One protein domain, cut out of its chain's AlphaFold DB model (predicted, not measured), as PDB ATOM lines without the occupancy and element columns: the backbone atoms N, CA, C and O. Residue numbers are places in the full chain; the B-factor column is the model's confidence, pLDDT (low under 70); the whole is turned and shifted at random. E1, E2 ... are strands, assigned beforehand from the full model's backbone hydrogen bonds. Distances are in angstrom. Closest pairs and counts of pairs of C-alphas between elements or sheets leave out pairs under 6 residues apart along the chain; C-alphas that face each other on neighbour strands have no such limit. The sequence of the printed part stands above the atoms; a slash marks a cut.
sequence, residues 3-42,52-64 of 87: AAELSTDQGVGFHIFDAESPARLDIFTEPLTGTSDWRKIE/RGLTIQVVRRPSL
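AT A GLANCE: This is residues 3 to 42 and 52 to 64 of the 87 residues of an uncharacterized protein of Acidobacteria bacterium (UniProt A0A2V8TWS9). A small antiparallel sheet of three strands, E3 - E2 - E5, makes one end of a flat, loose model, and a short two-strand ribbon, E1 with E4, makes the other. The 53 printed residues have no named helix and five named strands, E1 to E5 in chain order; the class is all strand, though strands hold 22 residues, under half. The radius of gyration of the C-alphas is 12.6 A and the spans are 37 by 27 by 11 A.

IN THESE COORDINATES: E2, residues 13 to 18, is 16.9 A long and begins at C-alpha 13 (212.073, 205.200, 155.643). E5 is residues 54 to 59, 14.7 A, ending at C-alpha 59 (214.223, 204.055, 160.577). E3 is residues 26 to 28, 7.1 A; E1, 3 to 6, 6.4 A; E4, 34 to 36, 6.7 A.

HOW THE PARTS SIT: Inner strand E2 is antiparallel to E5 at 155 degrees, with N 15 and O 57 2.9 A apart. E2 and E3 form a hairpin at 168 degrees, with N 27 and O 16 2.8 A apart. E1 and E4 are antiparallel at 161 degrees, with N 36 and O 3 2.9 A apart. E1 and E4 are apart from E2, E3 and E5.

THE WHOLE: Residues 43 to 51 are not printed; C-alphas 42 and 52 are 21.7 A apart. Of the links printed whole, none is long. Residue 64 has pLDDT under 70.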
ATOM      1  N   ALA A   3     215.213 199.593 147.002       97.06
ATOM      2  CA  ALA A   3     215.127 198.431 147.891       97.06
ATOM      3  C   ALA A   3     215.172 197.111 147.110       97.06
ATOM      4  O   ALA A   3     214.655 197.022 145.997       97.06
ATOM      5  N   ALA A   4     215.766 196.080 147.708       96.94
ATOM      6  CA  ALA A   4     215.758 194.716 147.192       96.94
ATOM      7  C   ALA A   4     215.392 193.735 148.305       96.94
ATOM      8  O   ALA A   4     216.065 193.683 149.337       96.94
ATOM      9  N   GLU A   5     214.332 192.961 148.064       93.69
ATOM     10  CA  GLU A   5     213.866 191.852 148.906       93.69
ATOM     11  C   GLU A   5     213.648 192.227 150.378       93.69
ATOM     12  O   GLU A   5     213.859 191.420 151.288       93.69
ATOM     13  N   LEU A   6     213.214 193.464 150.620       91.69
ATOM     14  CA  LEU A   6     213.026 193.989 151.959       91.69
ATOM     15  C   LEU A   6     211.840 193.291 152.639       91.69
ATOM     16  O   LEU A   6     210.681 193.531 152.298       91.69
ATOM     17  N   SER A   7     212.128 192.421 153.609       86.19
ATOM     18  CA  SER A   7     211.139 191.497 154.195       86.19
ATOM     19  C   SER A   7     210.222 192.102 155.258       86.19
ATOM     20  O   SER A   7     209.382 191.400 155.813       86.19
ATOM     21  N   THR A   8     210.402 193.377 155.594       80.88
ATOM     22  CA  THR A   8     209.645 194.046 156.658       80.88
ATOM     23  C   THR A   8     208.331 194.611 156.130       80.88
ATOM     24  O   THR A   8     208.304 195.300 155.112       80.88
ATOM     25  N   ASP A   9     207.242 194.384 156.863       81.56
ATOM     26  CA  ASP A   9     205.933 194.972 156.564       81.56
ATOM     27  C   ASP A   9     205.856 196.459 156.932       81.56
ATOM     28  O   ASP A   9     205.110 197.210 156.316       81.56
ATOM     29  N   GLN A  10     206.672 196.900 157.893       87.62
ATOM     30  CA  GLN A  10     206.820 198.315 158.246       87.62
ATOM     31  C   GLN A  10     207.724 199.090 157.279       87.62
ATOM     32  O   GLN A  10     207.758 200.317 157.322       87.62
ATOM     33  N   GLY A  11     208.478 198.381 156.430       91.50
ATOM     34  CA  GLY A  11     209.429 198.993 155.507       91.50
ATOM     35  C   GLY A  11     210.569 199.777 156.174       91.50
ATOM     36  O   GLY A  11     210.762 199.722 157.388       91.50
ATOM     37  N   VAL A  12     211.352 200.486 155.359       93.94
ATOM     38  CA  VAL A  12     212.436 201.387 155.789       93.94
ATOM     39  C   VAL A  12     212.196 202.774 155.202       93.94
ATOM     40  O   VAL A  12     212.005 202.911 153.995       93.94
ATOM     41  N   GLY A  13     212.233 203.801 156.043       95.75
ATOM     42  CA  GLY A  13     212.073 205.200 155.643       95.75
ATOM     43  C   GLY A  13     212.942 206.120 156.493       95.75
ATOM     44  O   GLY A  13     213.899 205.666 157.127       95.75
ATOM     45  N   PHE A  14     212.592 207.401 156.534       97.06
ATOM     46  CA  PHE A  14     213.208 208.367 157.433       97.06
ATOM     47  C   PHE A  14     212.266 208.745 158.568       97.06
ATOM     48  O   PHE A  14     211.058 208.888 158.374       97.06
ATOM     49  N   HIS A  15     212.854 208.937 159.742       97.44
ATOM     50  CA  HIS A  15     212.247 209.608 160.881       97.44
ATOM     51  C   HIS A  15     212.970 210.936 161.081       97.44
ATOM     52  O   HIS A  15     214.195 210.966 161.212       97.44
ATOM     53  N   ILE A  16     212.206 212.020 161.031       97.50
ATOM     54  CA  ILE A  16     212.676 213.396 161.121       97.50
ATOM     55  C   ILE A  16     212.012 214.008 162.344       97.50
ATOM     56  O   ILE A  16     210.787 214.105 162.393       97.50
ATOM     57  N   PHE A  17     212.805 214.405 163.328       98.00
ATOM     58  CA  PHE A  17     212.278 214.934 164.579       98.00
ATOM     59  C   PHE A  17     213.157 216.042 165.144       98.00
ATOM     60  O   PHE A  17     214.350 216.129 164.842       98.00
ATOM     61  N   ASP A  18     212.559 216.902 165.960       98.19
ATOM     62  CA  ASP A  18     213.299 217.897 166.732       98.19
ATOM     63  C   ASP A  18     214.246 217.185 167.711       98.19
ATOM     64  O   ASP A  18     213.828 216.342 168.506       98.19
ATOM     65  N   ALA A  19     215.534 217.517 167.629       97.44
ATOM     66  CA  ALA A  19     216.598 216.813 168.343       97.44
ATOM     67  C   ALA A  19     216.543 216.978 169.874       97.44
ATOM     68  O   ALA A  19     217.118 216.170 170.599       97.44
ATOM     69  N   GLU A  20     215.874 218.016 170.370       97.19
ATOM     70  CA  GLU A  20     215.742 218.318 171.797       97.19
ATOM     71  C   GLU A  20     214.376 217.874 172.354       97.19
ATOM     72  O   GLU A  20     214.281 217.494 173.520       97.19
ATOM     73  N   SER A  21     213.308 217.934 171.552       96.25
ATOM     74  CA  SER A  21     211.951 217.552 171.955       96.25
ATOM     75  C   SER A  21     211.108 217.069 170.768       96.25
ATOM     76  O   SER A  21     210.497 217.891 170.076       96.25
ATOM     77  N   PRO A  22     210.954 215.742 170.583       93.00
ATOM     78  CA  PRO A  22     210.111 215.171 169.529       93.00
ATOM     79  C   PRO A  22     208.654 215.663 169.553       93.00
ATOM     80  O   PRO A  22     207.982 215.658 168.532       93.00
ATOM     81  N   ALA A  23     208.156 216.157 170.692       95.44
ATOM     82  CA  ALA A  23     206.812 216.730 170.788       95.44
ATOM     83  C   ALA A  23     206.615 218.001 169.935       95.44
ATOM     84  O   ALA A  23     205.476 218.366 169.651       95.44
ATOM     85  N   ARG A  24     207.696 218.692 169.539       96.75
ATOM     86  CA  ARG A  24     207.630 219.869 168.656       96.75
ATOM     87  C   ARG A  24     207.530 219.485 167.186       96.75
ATOM     88  O   ARG A  24     206.834 220.158 166.429       96.75
ATOM     89  N   LEU A  25     208.230 218.427 166.790       97.38
ATOM     90  CA  LEU A  25     208.255 217.927 165.424       97.38
ATOM     91  C   LEU A  25     208.610 216.440 165.434       97.38
ATOM     92  O   LEU A  25     209.672 216.070 165.932       97.38
ATOM     93  N   ASP A  26     207.733 215.621 164.857       97.25
ATOM     94  CA  ASP A  26     207.890 214.172 164.732       97.25
ATOM     95  C   ASP A  26     207.231 213.693 163.430       97.25
ATOM     96  O   ASP A  26     206.004 213.655 163.305       97.25
ATOM     97  N   ILE A  27     208.048 213.406 162.417       96.75
ATOM     98  CA  ILE A  27     207.607 213.163 161.043       96.75
ATOM     99  C   ILE A  27     208.264 211.903 160.503       96.75
ATOM    100  O   ILE A  27     209.449 211.648 160.700       96.75
ATOM    101  N   PHE A  28     207.488 211.124 159.758       96.44
ATOM    102  CA  PHE A  28     207.971 209.933 159.077       96.44
ATOM    103  C   PHE A  28     207.675 210.034 157.590       96.44
ATOM    104  O   PHE A  28     206.580 210.435 157.196       96.44
ATOM    105  N   THR A  29     208.639 209.646 156.759       96.19
ATOM    106  CA  THR A  29     208.410 209.531 155.316       96.19
ATOM    107  C   THR A  29     207.650 208.251 154.989       96.19
ATOM    108  O   THR A  29     207.606 207.313 155.787       96.19
ATOM    109  N   GLU A  30     207.127 208.167 153.765       93.00
ATOM    110  CA  GLU A  30     206.657 206.892 153.228       93.00
ATOM    111  C   GLU A  30     207.807 205.862 153.257       93.00
ATOM    112  O   GLU A  30     208.909 206.158 152.773       93.00
ATOM    113  N   PRO A  31     207.595 204.669 153.835       93.44
ATOM    114  CA  PRO A  31     208.618 203.640 153.874       93.44
ATOM    115  C   PRO A  31     208.710 202.890 152.536       93.44
ATOM    116  O   PRO A  31     207.724 202.700 151.827       93.44
ATOM    117  N   LEU A  32     209.904 202.404 152.201       94.38
ATOM    118  CA  LEU A  32     210.103 201.397 151.160       94.38
ATOM    119  C   LEU A  32     209.811 200.003 151.708       94.38
ATOM    120  O   LEU A  32     210.237 199.683 152.814       94.38
ATOM    121  N   THR A  33     209.149 199.161 150.919       92.50
ATOM    122  CA  THR A  33     208.893 197.744 151.218       92.50
ATOM    123  C   THR A  33     209.239 196.883 150.004       92.50
ATOM    124  O   THR A  33     209.296 197.384 148.881       92.50
ATOM    125  N   GLY A  34     209.486 195.587 150.223       93.31
ATOM    126  CA  GLY A  34     209.757 194.632 149.151       93.31
ATOM    127  C   GLY A  34     210.935 195.031 148.257       93.31
ATOM    128  O   GLY A  34     212.018 195.372 148.736       93.31
ATOM    129  N   THR A  35     210.717 194.959 146.946       96.06
ATOM    130  CA  THR A  35     211.694 195.329 145.921       96.06
ATOM    131  C   THR A  35     211.148 196.496 145.114       96.06
ATOM    132  O   THR A  35     210.032 196.432 144.603       96.06
ATOM    133  N   SER A  36     211.944 197.546 144.959       96.38
ATOM    134  CA  SER A  36     211.600 198.702 144.138       96.38
ATOM    135  C   SER A  36     212.862 199.288 143.530       96.38
ATOM    136  O   SER A  36     213.898 199.320 144.195       96.38
ATOM    137  N   ASP A  37     212.777 199.809 142.307       97.88
ATOM    138  CA  ASP A  37     213.887 200.572 141.741       97.88
ATOM    139  C   ASP A  37     214.026 201.951 142.414       97.88
ATOM    140  O   ASP A  37     213.271 202.297 143.331       97.88
ATOM    141  N   TRP A  38     215.024 202.726 141.993       98.12
ATOM    142  CA  TRP A  38     215.251 204.077 142.489       98.12
ATOM    143  C   TRP A  38     213.998 204.947 142.365       98.12
ATOM    144  O   TRP A  38     213.521 205.236 141.272       98.12
ATOM    145  N   ARG A  39     213.506 205.425 143.508       96.31
ATOM    146  CA  ARG A  39     212.459 206.447 143.580       96.31
ATOM    147  C   ARG A  39     212.815 207.535 144.582       96.31
ATOM    148  O   ARG A  39     213.523 207.283 145.566       96.31
ATOM    149  N   LYS A  40     212.327 208.750 144.341       95.88
ATOM    150  CA  LYS A  40     212.469 209.860 145.285       95.88
ATOM    151  C   LYS A  40     211.553 209.607 146.484       95.88
ATOM    152  O   LYS A  40     210.381 209.297 146.301       95.88
ATOM    153  N   ILE A  41     212.107 209.716 147.688       95.75
ATOM    154  CA  ILE A  41     211.337 209.782 148.931       95.75
ATOM    155  C   ILE A  41     211.440 211.225 149.399       95.75
ATOM    156  O   ILE A  41     212.545 211.746 149.533       95.75
ATOM    157  N   GLU A  42     210.298 211.873 149.569       94.50
ATOM    158  CA  GLU A  42     210.214 213.305 149.829       94.50
ATOM    159  C   GLU A  42     209.067 213.583 150.794       94.50
ATOM    160  O   GLU A  42     208.030 212.922 150.764       94.50
ATOM    161  N   ARG A  52     215.594 224.022 167.310       95.00
ATOM    162  CA  ARG A  52     217.002 224.442 167.161       95.00
ATOM    163  C   ARG A  52     217.874 223.433 166.423       95.00
ATOM    164  O   ARG A  52     218.970 223.772 165.987       95.00
ATOM    165  N   GLY A  53     217.385 222.209 166.273       95.75
ATOM    166  CA  GLY A  53     218.079 221.137 165.582       95.75
ATOM    167  C   GLY A  53     217.111 220.043 165.163       95.75
ATOM    168  O   GLY A  53     216.123 219.776 165.845       95.75
ATOM    169  N   LEU A  54     217.416 219.410 164.035       96.88
ATOM    170  CA  LEU A  54     216.690 218.254 163.527       96.88
ATOM    171  C   LEU A  54     217.594 217.029 163.576       96.88
ATOM    172  O   LEU A  54     218.759 217.099 163.185       96.88
ATOM    173  N   THR A  55     217.030 215.901 163.982       97.38
ATOM    174  CA  THR A  55     217.607 214.584 163.723       97.38
ATOM    175  C   THR A  55     216.886 213.972 162.534       97.38
ATOM    176  O   THR A  55     215.660 213.891 162.525       97.38
ATOM    177  N   ILE A  56     217.649 213.534 161.532       96.44
ATOM    178  CA  ILE A  56     217.154 212.759 160.391       96.44
ATOM    179  C   ILE A  56     217.808 211.389 160.483       96.44
ATOM    180  O   ILE A  56     219.019 211.266 160.300       96.44
ATOM    181  N   GLN A  57     217.020 210.359 160.772       96.25
ATOM    182  CA  GLN A  57     217.525 208.998 160.906       96.25
ATOM    183  C   GLN A  57     216.832 208.045 159.941       96.25
ATOM    184  O   GLN A  57     215.636 208.159 159.672       96.25
ATOM    185  N   VAL A  58     217.590 207.067 159.448       95.12
ATOM    186  CA  VAL A  58     217.017 205.909 158.761       95.12
ATOM    187  C   VAL A  58     216.323 205.055 159.812       95.12
ATOM    188  O   VAL A  58     216.937 204.664 160.803       95.12
ATOM    189  N   VAL A  59     215.043 204.767 159.603       94.25
ATOM    190  CA  VAL A  59     214.223 204.055 160.577       94.25
ATOM    191  C   VAL A  59     213.527 202.865 159.933       94.25
ATOM    192  O   VAL A  59     213.052 202.917 158.797       94.25
ATOM    193  N   ARG A  60     213.401 201.801 160.719       90.19
ATOM    194  CA  ARG A  60     212.410 200.746 160.527       90.19
ATOM    195  C   ARG A  60     211.540 200.734 161.773       90.19
ATOM    196  O   ARG A  60     212.057 200.484 162.863       90.19
ATOM    197  N   ARG A  61     210.239 200.992 161.637       83.94
ATOM    198  CA  ARG A  61     209.334 200.897 162.789       83.94
ATOM    199  C   ARG A  61     209.255 199.441 163.275       83.94
ATOM    200  O   ARG A  61     209.356 198.524 162.453       83.94
ATOM    201  N   PRO A  62     209.101 199.203 164.590       78.38
ATOM    202  CA  PRO A  62     208.881 197.858 165.105       78.38
ATOM    203  C   PRO A  62     207.677 197.210 164.413       78.38
ATOM    204  O   PRO A  62     206.615 197.821 164.315       78.38
ATOM    205  N   SER A  63     207.845 195.981 163.925       72.44
ATOM    206  CA  SER A  63     206.717 195.181 163.442       72.44
ATOM    207  C   SER A  63     206.052 194.489 164.625       72.44
ATOM    208  O   SER A  63     206.741 194.003 165.521       72.44
ATOM    209  N   LEU A  64     204.721 194.419 164.611       69.69
ATOM    210  CA  LEU A  64     203.948 193.616 165.563       69.69
ATOM    211  C   LEU A  64     203.852 192.140 165.132       69.69
ATOM    212  O   LEU A  64     203.260 191.330 165.843       69.69
TER     213      LEU A  64